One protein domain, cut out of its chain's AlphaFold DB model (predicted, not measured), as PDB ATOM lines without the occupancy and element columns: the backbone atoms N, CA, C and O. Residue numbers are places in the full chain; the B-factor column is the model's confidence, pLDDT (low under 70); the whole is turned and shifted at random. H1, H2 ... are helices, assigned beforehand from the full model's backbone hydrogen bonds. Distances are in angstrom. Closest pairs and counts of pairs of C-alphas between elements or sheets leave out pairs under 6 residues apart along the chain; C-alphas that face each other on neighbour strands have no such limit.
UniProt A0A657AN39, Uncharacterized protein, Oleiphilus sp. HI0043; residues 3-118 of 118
ATOM      1  N   SER A   3       5.239  44.305 279.042       90.50
ATOM      2  CA  SER A   3       5.024  44.140 277.609       90.50
ATOM      3  C   SER A   3       5.529  42.772 277.196       90.50
ATOM      4  O   SER A   3       6.680  42.435 277.466       90.50
ATOM      5  N   ILE A   4       4.676  41.968 276.574       95.06
ATOM      6  CA  ILE A   4       5.011  40.605 276.165       95.06
ATOM      7  C   ILE A   4       5.440  40.620 274.698       95.06
ATOM      8  O   ILE A   4       4.791  41.204 273.826       95.06
ATOM      9  N   CYS A   5       6.559  39.964 274.397       95.38
ATOM     10  CA  CYS A   5       7.040  39.824 273.033       95.38
ATOM     11  C   CYS A   5       6.078  38.969 272.199       95.38
ATOM     12  O   CYS A   5       5.925  37.775 272.450       95.38
ATOM     13  N   ILE A   6       5.528  39.550 271.128       95.19
ATOM     14  CA  ILE A   6       4.600  38.882 270.198       95.19
ATOM     15  C   ILE A   6       5.198  37.661 269.474       95.19
ATOM     16  O   ILE A   6       4.463  36.916 268.832       95.19
ATOM     17  N   TYR A   7       6.524  37.477 269.524       95.00
ATOM     18  CA  TYR A   7       7.227  36.403 268.817       95.00
ATOM     19  C   TYR A   7       7.692  35.260 269.721       95.00
ATOM     20  O   TYR A   7       7.809  34.139 269.236       95.00
ATOM     21  N   CYS A   8       8.020  35.532 270.988       95.25
ATOM     22  CA  CYS A   8       8.593  34.524 271.892       95.25
ATOM     23  C   CYS A   8       7.982  34.500 273.296       95.25
ATOM     24  O   CYS A   8       8.390  33.676 274.105       95.25
ATOM     25  N   GLY A   9       7.042  35.395 273.614       94.44
ATOM     26  CA  GLY A   9       6.373  35.429 274.916       94.44
ATOM     27  C   GLY A   9       7.223  36.000 276.057       94.44
ATOM     28  O   GLY A   9       6.732  36.139 277.173       94.44
ATOM     29  N   GLU A  10       8.480  36.369 275.811       95.50
ATOM     30  CA  GLU A  10       9.330  36.965 276.844       95.50
ATOM     31  C   GLU A  10       8.920  38.391 277.199       95.50
ATOM     32  O   GLU A  10       8.415  39.143 276.360       95.50
ATOM     33  N   ASN A  11       9.186  38.769 278.449       92.69
ATOM     34  CA  ASN A  11       8.923  40.126 278.908       92.69
ATOM     35  C   ASN A  11       9.899  41.120 278.274       92.69
ATOM     36  O   ASN A  11      11.096  40.872 278.115       92.69
ATOM     37  N   LYS A  12       9.367  42.292 277.954       90.19
ATOM     38  CA  LYS A  12      10.075  43.446 277.423       90.19
ATOM     39  C   LYS A  12       9.786  44.661 278.289       90.19
ATOM     40  O   LYS A  12       8.700  44.793 278.851       90.19
ATOM     41  N   ALA A  13      10.751  45.574 278.333       82.75
ATOM     42  CA  ALA A  13      10.570  46.860 278.991       82.75
ATOM     43  C   ALA A  13       9.555  47.737 278.239       82.75
ATOM     44  O   ALA A  13       8.707  48.372 278.860       82.75
ATOM     45  N   ILE A  14       9.634  47.757 276.901       83.94
ATOM     46  CA  ILE A  14       8.852  48.650 276.037       83.94
ATOM     47  C   ILE A  14       8.288  47.879 274.835       83.94
ATOM     48  O   ILE A  14       8.979  47.067 274.217       83.94
ATOM     49  N   ALA A  15       7.040  48.179 274.459       84.62
ATOM     50  CA  ALA A  15       6.315  47.510 273.376       84.62
ATOM     51  C   ALA A  15       7.056  47.542 272.028       84.62
ATOM     52  O   ALA A  15       7.247  46.507 271.399       84.62
ATOM     53  N   PHE A  16       7.576  48.689 271.600       88.00
ATOM     54  CA  PHE A  16       8.200  48.814 270.271       88.00
ATOM     55  C   PHE A  16       9.711  48.575 270.243       88.00
ATOM     56  O   PHE A  16      10.334  48.727 269.196       88.00
ATOM     57  N   GLU A  17      10.313  48.198 271.368       87.50
ATOM     58  CA  GLU A  17      11.745  47.911 271.414       87.50
ATOM     59  C   GLU A  17      12.080  46.501 270.928       87.50
ATOM     60  O   GLU A  17      11.222  45.615 270.813       87.50
ATOM     61  N   VAL A  18      13.364  46.289 270.655       91.75
ATOM     62  CA  VAL A  18      13.903  44.962 270.376       91.75
ATOM     63  C   VAL A  18      13.707  44.051 271.591       91.75
ATOM     64  O   VAL A  18      13.896  44.448 272.739       91.75
ATOM     65  N   CYS A  19      13.301  42.808 271.352       93.81
ATOM     66  CA  CYS A  19      13.264  41.797 272.401       93.81
ATOM     67  C   CYS A  19      14.681  41.298 272.707       93.81
ATOM     68  O   CYS A  19      15.348  40.784 271.812       93.81
ATOM     69  N   ASN A  20      15.106  41.344 273.971       93.25
ATOM     70  CA  ASN A  20      16.426  40.847 274.382       93.25
ATOM     71  C   ASN A  20      16.601  39.332 274.183       93.25
ATOM     72  O   ASN A  20      17.722  38.868 274.011       93.25
ATOM     73  N   ALA A  21      15.510  38.561 274.189       94.25
ATOM     74  CA  ALA A  21      15.569  37.109 274.046       94.25
ATOM     75  C   ALA A  21      15.635  36.659 272.579       94.25
ATOM     76  O   ALA A  21      16.487  35.854 272.214       94.25
ATOM     77  N   CYS A  22      14.750  37.177 271.718       95.19
ATOM     78  CA  CYS A  22      14.659  36.729 270.322       95.19
ATOM     79  C   CYS A  22      15.230  37.725 269.301       95.19
ATOM     80  O   CYS A  22      15.182  37.449 268.105       95.19
ATOM     81  N   SER A  23      15.727  38.886 269.745       95.06
ATOM     82  CA  SER A  23      16.299  39.951 268.902       95.06
ATOM     83  C   SER A  23      15.374  40.467 267.791       95.06
ATOM     84  O   SER A  23      15.835  41.002 266.786       95.06
ATOM     85  N   ARG A  24      14.053  40.305 267.951       93.12
ATOM     86  CA  ARG A  24      13.048  40.802 266.999       93.12
ATOM     87  C   ARG A  24      12.417  42.092 267.497       93.12
ATOM     88  O   ARG A  24      12.242  42.277 268.703       93.12
ATOM     89  N   THR A  25      12.011  42.923 266.547       92.06
ATOM     90  CA  THR A  25      11.333  44.199 266.777       92.06
ATOM     91  C   THR A  25      10.021  44.192 265.993       92.06
ATOM     92  O   THR A  25      10.048  43.767 264.840       92.06
ATOM     93  N   PRO A  26       8.891  44.638 266.572       90.12
ATOM     94  CA  PRO A  26       7.642  44.795 265.829       90.12
ATOM     95  C   PRO A  26       7.805  45.869 264.742       90.12
ATOM     96  O   PRO A  26       7.856  47.060 265.047       90.12
ATOM     97  N   ASP A  27       7.925  45.466 263.479       89.25
ATOM     98  CA  ASP A  27       8.220  46.365 262.356       89.25
ATOM     99  C   ASP A  27       6.988  46.651 261.491       89.25
ATOM    100  O   ASP A  27       6.774  47.784 261.056       89.25
ATOM    101  N   SER A  28       6.126  45.655 261.305       90.75
ATOM    102  CA  SER A  28       4.871  45.808 260.591       90.75
ATOM    103  C   SER A  28       3.824  46.517 261.448       90.75
ATOM    104  O   SER A  28       3.796  46.412 262.673       90.75
ATOM    105  N   HIS A  29       2.899  47.212 260.787       89.38
ATOM    106  CA  HIS A  29       1.777  47.859 261.460       89.38
ATOM    107  C   HIS A  29       0.985  46.871 262.333       89.38
ATOM    108  O   HIS A  29       0.737  47.134 263.504       89.38
ATOM    109  N   ARG A  30       0.698  45.676 261.805       90.19
ATOM    110  CA  ARG A  30       0.013  44.604 262.540       90.19
ATOM    111  C   ARG A  30       0.785  44.149 263.778       90.19
ATOM    112  O   ARG A  30       0.176  43.866 264.809       90.19
ATOM    113  N   ASP A  31       2.105  44.058 263.677       91.75
ATOM    114  CA  ASP A  31       2.957  43.655 264.793       91.75
ATOM    115  C   ASP A  31       3.008  44.732 265.872       91.75
ATOM    116  O   ASP A  31       2.940  44.415 267.058       91.75
ATOM    117  N   GLN A  32       3.039  46.004 265.478       91.12
ATOM    118  CA  GLN A  32       2.946  47.123 266.411       91.12
ATOM    119  C   GLN A  32       1.618  47.085 267.180       91.12
ATOM    120  O   GLN A  32       1.640  47.130 268.407       91.12
ATOM    121  N   ILE A  33       0.484  46.890 266.498       92.19
ATOM    122  CA  ILE A  33      -0.826  46.752 267.157       92.19
ATOM    123  C   ILE A  33      -0.853  45.570 268.120       92.19
ATOM    124  O   ILE A  33      -1.254  45.712 269.272       92.19
ATOM    125  N   ARG A  34      -0.365  44.402 267.693       92.44
ATOM    126  CA  ARG A  34      -0.261  43.231 268.575       92.44
ATOM    127  C   ARG A  34       0.620  43.510 269.786       92.44
ATOM    128  O   ARG A  34       0.285  43.086 270.882       92.44
ATOM    129  N   SER A  35       1.715  44.239 269.607       92.06
ATOM    130  CA  SER A  35       2.603  44.581 270.713       92.06
ATOM    131  C   SER A  35       1.957  45.535 271.717       92.06
ATOM    132  O   SER A  35       2.265  45.453 272.903       92.06
ATOM    133  N   ILE A  36       1.073  46.424 271.261       91.25
ATOM    134  CA  ILE A  36       0.270  47.295 272.128       91.25
ATOM    135  C   ILE A  36      -0.755  46.468 272.902       91.25
ATOM    136  O   ILE A  36      -0.836  46.596 274.116       91.25
ATOM    137  N   ILE A  37      -1.483  45.581 272.214       94.50
ATOM    138  CA  ILE A  37      -2.461  44.676 272.839       94.50
ATOM    139  C   ILE A  37      -1.798  43.833 273.935       94.50
ATOM    140  O   ILE A  37      -2.388  43.628 274.987       94.50
ATOM    141  N   LEU A  38      -0.561  43.381 273.704       94.56
ATOM    142  CA  LEU A  38       0.226  42.595 274.656       94.56
ATOM    143  C   LEU A  38       0.978  43.431 275.705       94.56
ATOM    144  O   LEU A  38       1.992  42.983 276.247       94.56
ATOM    145  N   SER A  39       0.522  44.652 275.977       92.44
ATOM    146  CA  SER A  39       1.103  45.524 276.992       92.44
ATOM    147  C   SER A  39       0.092  45.858 278.084       92.44
ATOM    148  O   SER A  39      -1.098  46.007 277.831       92.44
ATOM    149  N   TYR A  40       0.593  45.985 279.310       91.56
ATOM    150  CA  TYR A  40      -0.180  46.321 280.498       91.56
ATOM    151  C   TYR A  40       0.540  47.384 281.325       91.56
ATOM    152  O   TYR A  40       1.724  47.255 281.654       91.56
ATOM    153  N   SER A  41      -0.167  48.438 281.710       86.62
ATOM    154  CA  SER A  41       0.353  49.527 282.528       86.62
ATOM    155  C   SER A  41      -0.658  49.918 283.600       86.62
ATOM    156  O   SER A  41      -1.799  50.254 283.300       86.62
ATOM    157  N   GLU A  42      -0.232  49.926 284.862       86.62
ATOM    158  CA  GLU A  42      -1.035  50.483 285.960       86.62
ATOM    159  C   GLU A  42      -1.125  52.014 285.881       86.62
ATOM    160  O   GLU A  42      -2.109  52.600 286.322       86.62
ATOM    161  N   ASN A  43      -0.119  52.658 285.279       84.44
ATOM    162  CA  ASN A  43      -0.071  54.113 285.109       84.44
ATOM    163  C   ASN A  43      -0.951  54.592 283.945       84.44
ATOM    164  O   ASN A  43      -1.385  55.741 283.928       84.44
ATOM    165  N   GLU A  44      -1.209  53.721 282.966       82.31
ATOM    166  CA  GLU A  44      -1.992  54.025 281.764       82.31
ATOM    167  C   GLU A  44      -3.060  52.942 281.533       82.31
ATOM    168  O   GLU A  44      -3.045  52.259 280.509       82.31
ATOM    169  N   PRO A  45      -4.008  52.758 282.474       84.56
ATOM    170  CA  PRO A  45      -4.952  51.642 282.430       84.56
ATOM    171  C   PRO A  45      -5.911  51.698 281.235       84.56
ATOM    172  O   PRO A  45      -6.442  50.676 280.818       84.56
ATOM    173  N   TYR A  46      -6.103  52.882 280.651       79.50
ATOM    174  CA  TYR A  46      -6.893  53.094 279.436       79.50
ATOM    175  C   TYR A  46      -6.229  52.521 278.169       79.50
ATOM    176  O   TYR A  46      -6.883  52.432 277.134       79.50
ATOM    177  N   LEU A  47      -4.950  52.128 278.246       84.00
ATOM    178  CA  LEU A  47      -4.221  51.415 277.193       84.00
ATOM    179  C   LEU A  47      -4.123  49.906 277.467       84.00
ATOM    180  O   LEU A  47      -3.436  49.200 276.732       84.00
ATOM    181  N   ASN A  48      -4.803  49.397 278.499       91.00
ATOM    182  CA  ASN A  48      -4.869  47.966 278.776       91.00
ATOM    183  C   ASN A  48      -6.063  47.376 278.023       91.00
ATOM    184  O   ASN A  48      -7.216  47.546 278.418       91.00
ATOM    185  N   PHE A  49      -5.784  46.688 276.920       93.12
ATOM    186  CA  PHE A  49      -6.821  46.081 276.075       93.12
ATOM    187  C   PHE A  49      -7.259  44.695 276.547       93.12
ATOM    188  O   PHE A  49      -8.271  44.179 276.074       93.12
ATOM    189  N   LEU A  50      -6.473  44.099 277.440       94.44
ATOM    190  CA  LEU A  50      -6.637  42.760 277.984       94.44
ATOM    191  C   LEU A  50      -6.364  42.793 279.489       94.44
ATOM    192  O   LEU A  50      -5.575  43.618 279.966       94.44
ATOM    193  N   SER A  51      -6.995  41.884 280.229       93.88
ATOM    194  CA  SER A  51      -6.643  41.641 281.628       93.88
ATOM    195  C   SER A  51      -5.279  40.948 281.745       93.88
ATOM    196  O   SER A  51      -4.736  40.426 280.767       93.88
ATOM    197  N   LEU A  52      -4.707  40.921 282.953       93.31
ATOM    198  CA  LEU A  52      -3.459  40.190 283.200       93.31
ATOM    199  C   LEU A  52      -3.619  38.688 282.933       93.31
ATOM    200  O   LEU A  52      -2.713  38.066 282.386       93.31
ATOM    201  N   GLU A  53      -4.777  38.117 283.266       94.38
ATOM    202  CA  GLU A  53      -5.084  36.711 282.999       94.38
ATOM    203  C   GLU A  53      -5.136  36.419 281.493       94.38
ATOM    204  O   GLU A  53      -4.532  35.452 281.035       94.38
ATOM    205  N   GLU A  54      -5.798  37.279 280.710       95.31
ATOM    206  CA  GLU A  54      -5.860  37.143 279.248       95.31
ATOM    207  C   GLU A  54      -4.469  37.274 278.602       95.31
ATOM    208  O   GLU A  54      -4.154  36.578 277.633       95.31
ATOM    209  N   LEU A  55      -3.612  38.146 279.146       94.81
ATOM    210  CA  LEU A  55      -2.238  38.311 278.674       94.81
ATOM    211  C   LEU A  55      -1.386  37.065 278.906       94.81
ATOM    212  O   LEU A  55      -0.689  36.640 277.984       94.81
ATOM    213  N   GLU A  56      -1.445  36.470 280.097       94.75
ATOM    214  CA  GLU A  56      -0.709  35.236 280.388       94.75
ATOM    215  C   GLU A  56      -1.251  34.051 279.569       94.75
ATOM    216  O   GLU A  56      -0.464  33.269 279.041       94.75
ATOM    217  N   GLU A  57      -2.566  33.965 279.330       95.31
ATOM    218  CA  GLU A  57      -3.127  32.944 278.433       95.31
ATOM    219  C   GLU A  57      -2.555  33.070 277.009       95.31
ATOM    220  O   GLU A  57      -2.146  32.087 276.382       95.31
ATOM    221  N   ILE A  58      -2.493  34.292 276.473       95.75
ATOM    222  CA  ILE A  58      -1.916  34.519 275.144       95.75
ATOM    223  C   ILE A  58      -0.410  34.258 275.154       95.75
ATOM    224  O   ILE A  58       0.121  33.716 274.183       95.75
ATOM    225  N   ARG A  59       0.287  34.598 276.239       95.31
ATOM    226  CA  ARG A  59       1.713  34.314 276.401       95.31
ATOM    227  C   ARG A  59       2.008  32.826 276.287       95.31
ATOM    228  O   ARG A  59       2.895  32.445 275.524       95.31
ATOM    229  N   GLU A  60       1.249  31.990 276.986       96.25
ATOM    230  CA  GLU A  60       1.378  30.535 276.893       96.25
ATOM    231  C   GLU A  60       1.136  30.046 275.462       96.25
ATOM    232  O   GLU A  60       1.893  29.217 274.949       96.25
ATOM    233  N   LYS A  61       0.140  30.608 274.766       96.12
ATOM    234  CA  LYS A  61      -0.115  30.289 273.353       96.12
ATOM    235  C   LYS A  61       1.052  30.679 272.446       96.12
ATOM    236  O   LYS A  61       1.404  29.907 271.560       96.12
ATOM    237  N   ILE A  62       1.703  31.820 272.684       95.56
ATOM    238  CA  ILE A  62       2.903  32.228 271.933       95.56
ATOM    239  C   ILE A  62       4.039  31.228 272.161       95.56
ATOM    240  O   ILE A  62       4.649  30.768 271.198       95.56
ATOM    241  N   ILE A  63       4.307  30.875 273.420       95.06
ATOM    242  CA  ILE A  63       5.395  29.960 273.795       95.06
ATOM    243  C   ILE A  63       5.175  28.567 273.191       95.06
ATOM    244  O   ILE A  63       6.113  27.939 272.704       95.06
ATOM    245  N   THR A  64       3.932  28.090 273.196       96.19
ATOM    246  CA  THR A  64       3.563  26.765 272.672       96.19
ATOM    247  C   THR A  64       3.337  26.744 271.159       96.19
ATOM    248  O   THR A  64       3.176  25.670 270.580       96.19
ATOM    249  N   GLY A  65       3.332  27.907 270.500       92.62
ATOM    250  CA  GLY A  65       3.008  28.036 269.078       92.62
ATOM    251  C   GLY A  65       1.535  27.763 268.752       92.62
ATOM    252  O   GLY A  65       1.202  27.482 267.599       92.62
ATOM    253  N   ALA A  66       0.652  27.819 269.751       94.31
ATOM    254  CA  ALA A  66      -0.780  27.646 269.576       94.31
ATOM    255  C   ALA A  66      -1.404  28.853 268.844       94.31
ATOM    256  O   ALA A  66      -0.894  29.977 268.923       94.31
ATOM    257  N   PRO A  67      -2.525  28.656 268.126       89.06
ATOM    258  CA  PRO A  67      -3.221  29.754 267.471       89.06
ATOM    259  C   PRO A  67      -3.737  30.770 268.498       89.06
ATOM    260  O   PRO A  67      -4.315  30.416 269.524       89.06
ATOM    261  N   ILE A  68      -3.539  32.051 268.189       90.31
ATOM    262  CA  ILE A  68      -3.981  33.174 269.016       90.31
ATOM    263  C   ILE A  68      -5.193  33.805 268.344       90.31
ATOM    264  O   ILE A  68      -5.084  34.377 267.254       90.31
ATOM    265  N   GLU A  69      -6.335  33.731 269.014       87.44
ATOM    266  CA  GLU A  69      -7.565  34.388 268.591       87.44
ATOM    267  C   GLU A  69      -7.804  35.621 269.458       87.44
ATOM    268  O   GLU A  69      -8.058  35.526 270.655       87.44
ATOM    269  N   LEU A  70      -7.703  36.796 268.838       88.75
ATOM    270  CA  LEU A  70      -8.076  38.065 269.452       88.75
ATOM    271  C   LEU A  70      -9.440  38.484 268.915       88.75
ATOM    272  O   LEU A  70      -9.682  38.417 267.707       88.75
ATOM    273  N   LYS A  71     -10.319  38.962 269.801       92.19
ATOM    274  CA  LYS A  71     -11.606  39.533 269.389       92.19
ATOM    275  C   LYS A  71     -11.355  40.720 268.456       92.19
ATOM    276  O   LYS A  71     -10.483  41.548 268.718       92.19
ATOM    277  N   ALA A  72     -12.157  40.840 267.398       92.81
ATOM    278  CA  ALA A  72     -12.031  41.938 266.435       92.81
ATOM    279  C   ALA A  72     -12.129  43.322 267.103       92.81
ATOM    280  O   ALA A  72     -11.445  44.256 266.698       92.81
ATOM    281  N   GLU A  73     -12.936  43.434 268.161       93.06
ATOM    282  CA  GLU A  73     -13.066  44.648 268.968       93.06
ATOM    283  C   GLU A  73     -11.761  45.047 269.665       93.06
ATOM    284  O   GLU A  73     -11.389  46.212 269.616       93.06
ATOM    285  N   VAL A  74     -11.019  44.091 270.236       93.75
ATOM    286  CA  VAL A  74      -9.717  44.352 270.877       93.75
ATOM    287  C   VAL A  74      -8.735  44.919 269.855       93.75
ATOM    288  O   VAL A  74      -8.062  45.913 270.118       93.75
ATOM    289  N   TYR A  75      -8.700  44.326 268.658       92.69
ATOM    290  CA  TYR A  75      -7.844  44.810 267.579       92.69
ATOM    291  C   TYR A  75      -8.243  46.217 267.124       92.69
ATOM    292  O   TYR A  75      -7.382  47.081 266.998       92.69
ATOM    293  N   ARG A  76      -9.542  46.468 266.919       92.75
ATOM    294  CA  ARG A  76     -10.058  47.787 266.531       92.75
ATOM    295  C   ARG A  76      -9.729  48.853 267.578       92.75
ATOM    296  O   ARG A  76      -9.245  49.916 267.215       92.75
ATOM    297  N   ASN A  77      -9.944  48.566 268.858       91.69
ATOM    298  CA  ASN A  77      -9.696  49.528 269.929       91.69
ATOM    299  C   ASN A  77      -8.196  49.862 270.035       91.69
ATOM    300  O   ASN A  77      -7.828  51.022 270.212       91.69
ATOM    301  N   ALA A  78      -7.322  48.863 269.872       91.12
ATOM    302  CA  ALA A  78      -5.876  49.079 269.846       91.12
ATOM    303  C   ALA A  78      -5.418  49.865 268.606       91.12
ATOM    304  O   ALA A  78      -4.543  50.723 268.708       91.12
ATOM    305  N   GLU A  79      -6.032  49.608 267.450       92.00
ATOM    306  CA  GLU A  79      -5.804  50.341 266.202       92.00
ATOM    307  C   GLU A  79      -6.200  51.819 266.316       92.00
ATOM    308  O   GLU A  79      -5.441  52.705 265.920       92.00
ATOM    309  N   GLU A  80      -7.363  52.098 266.903       88.81
ATOM    310  CA  GLU A  80      -7.846  53.458 267.149       88.81
ATOM    311  C   GLU A  80      -6.922  54.209 268.113       88.81
ATOM    312  O   GLU A  80      -6.520  55.338 267.824       88.81
ATOM    313  N   ALA A  81      -6.514  53.561 269.211       86.19
ATOM    314  CA  ALA A  81      -5.553  54.130 270.149       86.19
ATOM    315  C   ALA A  81      -4.212  54.427 269.461       86.19
ATOM    316  O   ALA A  81      -3.698  55.538 269.563       86.19
ATOM    317  N   PHE A  82      -3.667  53.481 268.692       85.25
ATOM    318  CA  PHE A  82      -2.422  53.684 267.952       85.25
ATOM    319  C   PHE A  82      -2.522  54.824 266.928       85.25
ATOM    320  O   PHE A  82      -1.622  55.662 266.826       85.25
ATOM    321  N   SER A  83      -3.632  54.889 266.195       80.62
ATOM    322  CA  SER A  83      -3.897  55.932 265.207       80.62
ATOM    323  C   SER A  83      -4.004  57.317 265.848       80.62
ATOM    324  O   SER A  83      -3.402  58.264 265.341       80.62
ATOM    325  N   ALA A  84      -4.678  57.443 266.995       79.12
ATOM    326  CA  ALA A  84      -4.767  58.698 267.742       79.12
ATOM    327  C   ALA A  84      -3.383  59.221 268.171       79.12
ATOM    328  O   ALA A  84      -3.102  60.417 268.060       79.12
ATOM    329  N   VAL A  85      -2.486  58.319 268.578       68.38
ATOM    330  CA  VAL A  85      -1.100  58.652 268.951       68.38
ATOM    331  C   VAL A  85      -0.254  59.027 267.732       68.38
ATOM    332  O   VAL A  85       0.593  59.916 267.793       68.38
ATOM    333  N   LYS A  86      -0.471  58.379 266.586       65.19
ATOM    334  CA  LYS A  86       0.272  58.679 265.355       65.19
ATOM    335  C   LYS A  86      -0.129  60.027 264.746       65.19
ATOM    336  O   LYS A  86       0.738  60.742 264.254       65.19
ATOM    337  N   VAL A  87      -1.415  60.380 264.808       53.00
ATOM    338  CA  VAL A  87      -1.952  61.668 264.325       53.00
ATOM    339  C   VAL A  87      -1.473  62.848 265.183       53.00
ATOM    340  O   VAL A  87      -1.387  63.965 264.684       53.00
ATOM    341  N   THR A  88      -1.082  62.604 266.437       54.34
ATOM    342  CA  THR A  88      -0.527  63.607 267.366       54.34
ATOM    343  C   THR A  88       1.014  63.683 267.373       54.34
ATOM    344  O   THR A  88       1.591  64.249 268.292       54.34
ATOM    345  N   GLU A  89       1.689  63.167 266.335       47.19
ATOM    346  CA  GLU A  89       3.163  63.076 266.211       47.19
ATOM    347  C   GLU A  89       3.860  62.090 267.181       47.19
ATOM    348  O   GLU A  89       4.958  62.316 267.680       47.19
ATOM    349  N   GLY A  90       3.294  60.891 267.341       46.78
ATOM    350  CA  GLY A  90       4.060  59.648 267.489       46.78
ATOM    351  C   GLY A  90       4.263  59.090 268.912       46.78
ATOM    352  O   GLY A  90       4.331  59.824 269.897       46.78
ATOM    353  N   PRO A  91       4.449  57.755 269.044       49.84
ATOM    354  CA  PRO A  91       4.502  57.041 270.331       49.84
ATOM    355  C   PRO A  91       5.674  57.427 271.248       49.84
ATOM    356  O   PRO A  91       5.635  57.152 272.445       49.84
ATOM    357  N   LYS A  92       6.697  58.113 270.720       49.03
ATOM    358  CA  LYS A  92       7.797  58.655 271.532       49.03
ATOM    359  C   LYS A  92       7.352  59.805 272.440       49.03
ATOM    360  O   LYS A  92       7.946  59.979 273.498       49.03
ATOM    361  N   LEU A  93       6.315  60.565 272.069       49.50
ATOM    362  CA  LEU A  93       5.833  61.679 272.889       49.50
ATOM    363  C   LEU A  93       5.093  61.195 274.136       49.50
ATOM    364  O   LEU A  93       5.304  61.755 275.202       49.50
ATOM    365  N   ILE A  94       4.308  60.118 274.061       51.22
ATOM    366  CA  ILE A  94       3.625  59.580 275.252       51.22
ATOM    367  C   ILE A  94       4.631  59.041 276.270       51.22
ATOM    368  O   ILE A  94       4.494  59.316 277.455       51.22
ATOM    369  N   GLN A  95       5.704  58.382 275.822       49.41
ATOM    370  CA  GLN A  95       6.809  58.004 276.714       49.41
ATOM    371  C   GLN A  95       7.593  59.206 277.260       49.41
ATOM    372  O   GLN A  95       8.107  59.148 278.374       49.41
ATOM    373  N   TYR A  96       7.679  60.305 276.507       48.56
ATOM    374  CA  TYR A  96       8.267  61.552 276.995       48.56
ATOM    375  C   TYR A  96       7.385  62.205 278.069       48.56
ATOM    376  O   TYR A  96       7.894  62.663 279.086       48.56
ATOM    377  N   PHE A  97       6.061  62.194 277.892       46.22
ATOM    378  CA  PHE A  97       5.113  62.794 278.833       46.22
ATOM    379  C   PHE A  97       4.773  61.905 280.033       46.22
ATOM    380  O   PHE A  97       4.461  62.447 281.089       46.22
ATOM    381  N   SER A  98       4.897  60.579 279.938       50.31
ATOM    382  CA  SER A  98       4.718  59.678 281.086       50.31
ATOM    383  C   SER A  98       5.860  59.776 282.107       50.31
ATOM    384  O   SER A  98       5.679  59.418 283.270       50.31
ATOM    385  N   GLY A  99       7.017  60.316 281.700       45.41
ATOM    386  CA  GLY A  99       8.135  60.664 282.583       45.41
ATOM    387  C   GLY A  99       8.111  62.100 283.120       45.41
ATOM    388  O   GLY A  99       8.909  62.432 283.999       45.41
ATOM    389  N   ILE A 100       7.223  62.966 282.620       49.31
ATOM    390  CA  ILE A 100       7.133  64.363 283.056       49.31
ATOM    391  C   ILE A 100       6.042  64.472 284.114       49.31
ATOM    392  O   ILE A 100       4.861  64.247 283.861       49.31
ATOM    393  N   SER A 101       6.445  64.841 285.327       52.28
ATOM    394  CA  SER A 101       5.510  65.083 286.416       52.28
ATOM    395  C   SER A 101       4.517  66.195 286.034       52.28
ATOM    396  O   SER A 101       4.898  67.244 285.511       52.28
ATOM    397  N   VAL A 102       3.235  65.970 286.343       54.66
ATOM    398  CA  VAL A 102       2.102  66.905 286.179       54.66
ATOM    399  C   VAL A 102       2.423  68.388 286.491       54.66
ATOM    400  O   VAL A 102       1.941  69.260 285.765       54.66
ATOM    401  N   PRO A 103       3.241  68.748 287.508       57.16
ATOM    402  CA  PRO A 103       3.606  70.152 287.740       57.16
ATOM    403  C   PRO A 103       4.420  70.808 286.611       57.16
ATOM    404  O   PRO A 103       4.285  72.010 286.391       57.16
ATOM    405  N   VAL A 104       5.246  70.059 285.875       60.62
ATOM    406  CA  VAL A 104       6.092  70.618 284.804       60.62
ATOM    407  C   VAL A 104       5.275  70.870 283.535       60.62
ATOM    408  O   VAL A 104       5.431  71.914 282.903       60.62
ATOM    409  N   THR A 105       4.350  69.971 283.188       64.38
ATOM    410  CA  THR A 105       3.425  70.182 282.061       64.38
ATOM    411  C   THR A 105       2.502  71.374 282.302       64.38
ATOM    412  O   THR A 105       2.291  72.160 281.381       64.38
ATOM    413  N   ALA A 106       2.030  71.579 283.536       68.31
ATOM    414  CA  ALA A 106       1.230  72.751 283.900       68.31
ATOM    415  C   ALA A 106       1.999  74.078 283.740       68.31
ATOM    416  O   ALA A 106       1.439  75.058 283.250       68.31
ATOM    417  N   LEU A 107       3.289  74.107 284.098       69.12
ATOM    418  CA  LEU A 107       4.161  75.278 283.930       69.12
ATOM    419  C   LEU A 107       4.385  75.641 282.459       69.12
ATOM    420  O   LEU A 107       4.329  76.816 282.102       69.12
ATOM    421  N   ILE A 108       4.599  74.642 281.601       72.75
ATOM    422  CA  ILE A 108       4.764  74.853 280.157       72.75
ATOM    423  C   ILE A 108       3.461  75.390 279.552       72.75
ATOM    424  O   ILE A 108       3.489  76.359 278.797       72.75
ATOM    425  N   LEU A 109       2.313  74.823 279.933       74.38
ATOM    426  CA  LEU A 109       0.996  75.284 279.482       74.38
ATOM    427  C   LEU A 109       0.707  76.725 279.919       74.38
ATOM    428  O   LEU A 109       0.246  77.530 279.113       74.38
ATOM    429  N   LEU A 110       1.031  77.073 281.166       76.25
ATOM    430  CA  LEU A 110       0.909  78.440 281.676       76.25
ATOM    431  C   LEU A 110       1.833  79.416 280.942       76.25
ATOM    432  O   LEU A 110       1.409  80.527 280.640       76.25
ATOM    433  N   ALA A 111       3.061  79.007 280.615       76.69
ATOM    434  CA  ALA A 111       3.992  79.830 279.847       76.69
ATOM    435  C   ALA A 111       3.505  80.062 278.405       76.69
ATOM    436  O   ALA A 111       3.576  81.185 277.911       76.69
ATOM    437  N   PHE A 112       2.957  79.031 277.754       78.88
ATOM    438  CA  PHE A 112       2.348  79.155 276.428       78.88
ATOM    439  C   PHE A 112       1.123  80.069 276.436       78.88
ATOM    440  O   PHE A 112       1.003  80.935 275.574       78.88
ATOM    441  N   LEU A 113       0.233  79.916 277.420       78.12
ATOM    442  CA  LEU A 113      -0.922  80.801 277.568       78.12
ATOM    443  C   LEU A 113      -0.471  82.242 277.826       78.12
ATOM    444  O   LEU A 113      -0.949  83.154 277.160       78.12
ATOM    445  N   ALA A 114       0.501  82.456 278.712       74.50
ATOM    446  CA  ALA A 114       1.044  83.787 278.969       74.50
ATOM    447  C   ALA A 114       1.647  84.432 277.708       74.50
ATOM    448  O   ALA A 114       1.459  85.624 277.500       74.50
ATOM    449  N   ALA A 115       2.307  83.660 276.840       76.62
ATOM    450  CA  ALA A 115       2.874  84.159 275.587       76.62
ATOM    451  C   ALA A 115       1.824  84.529 274.520       76.62
ATOM    452  O   ALA A 115       2.132  85.294 273.616       76.62
ATOM    453  N   ILE A 116       0.606  83.981 274.601       76.75
ATOM    454  CA  ILE A 116      -0.503  84.303 273.682       76.75
ATOM    455  C   ILE A 116      -1.274  85.549 274.149       76.75
ATOM    456  O   ILE A 116      -1.883  86.239 273.334       76.75
ATOM    457  N   PHE A 117      -1.266  85.832 275.456       64.50
ATOM    458  CA  PHE A 117      -1.992  86.948 276.075       64.50
ATOM    459  C   PHE A 117      -1.112  88.180 276.391       64.50
ATOM    460  O   PHE A 117      -1.585  89.095 277.067       64.50
ATOM    461  N   ILE A 118       0.133  88.217 275.897       53.88
ATOM    462  CA  ILE A 118       1.037  89.386 275.870       53.88
ATOM    463  C   ILE A 118       1.146  89.879 274.428       53.88
ATOM    464  O   ILE A 118       1.076  91.112 274.232       53.88
TER     465      ILE A 118
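AT A GLANCE: This is residues 3 to 118 of the 118 residues of an uncharacterized protein of Oleiphilus sp. HI0043 (UniProt A0A657AN39). A compact body, in which helices H1 and H3 cross among long unnamed stretches of chain, has a helical arm at one end: residues 99 to 104 and 106 to 118, most of them in H5, stick out from it. H2 is at the other end of the long axis, and H4 is between H3 and the arm. The printed part has 116 residues with five named helices, in the order H1, H2, H3, H4, H5, and no named strand; the class is all helix. As a whole it is loose, with a radius of gyration of the C-alphas of 17.1 A, and its C-alphas span 62 by 30 by 26 A, the arm making much of the length.

IN THESE COORDINATES: Residues 3 to 28 hold no named element; C-alpha 3 is at (5.024, 44.140, 277.609). H1 is residues 29 to 37, 12.6 A from first to last C-alpha, and begins with C-alpha 29 at (1.777, 47.859, 261.460). After residues 38 to 51, again with no named element, H2 is residues 52 to 64, 18.4 A long. H3, residues 72 to 87, is the longest helix by residues and measures 22.3 A. H4 is residues 91 to 98, 11.1 A, and H5 is residues 102 to 116, 21.6 A, ending with C-alpha 116 at (-0.503, 84.303, 273.682).

HOW THE PARTS SIT: H1 and H3 touch, with 9 pairs of C-alphas within 8 A; the closest are the C-alphas of Ile 33 and Ala 78, 6.2 A apart. Their lines are only just about perpendicular, at 73 degrees. H2 touches no helix. H3 and H4 are close but not clearly touching, their closest C-alphas being those of Val 85 and Pro 91, 6.0 A apart. The lines of H3 and H4 are about perpendicular, at 83 degrees. H4 and H5 are only just apart, their closest C-alphas 8.2 A from each other. H3 and H5 are apart. In H1, H2, H3 and H5 every O i to N i+4 pair is within hydrogen-bond range; in H4, 3 of 4 are.

THE WHOLE: The C-alphas of Thr 64 and Ile 118 are the two farthest apart, at 62.8 A. Without the stretches that stand free, the body is 97 residues spanning 43 by 29 by 25 A, with a radius of gyration of 13.0 A. The printed part has no cut, and Ile 118 is the chain's last residue. The link from H1 to H2 is long, with 14 residues; that from H2 to H3 is short, with 7; those from H3 to H4 and from H4 to H5 are tight, with 3 each. The mean pLDDT of the printed part is 82.2; residues 85 to 107 and 117 to 118 are under 70, and the mean of H4 is 49.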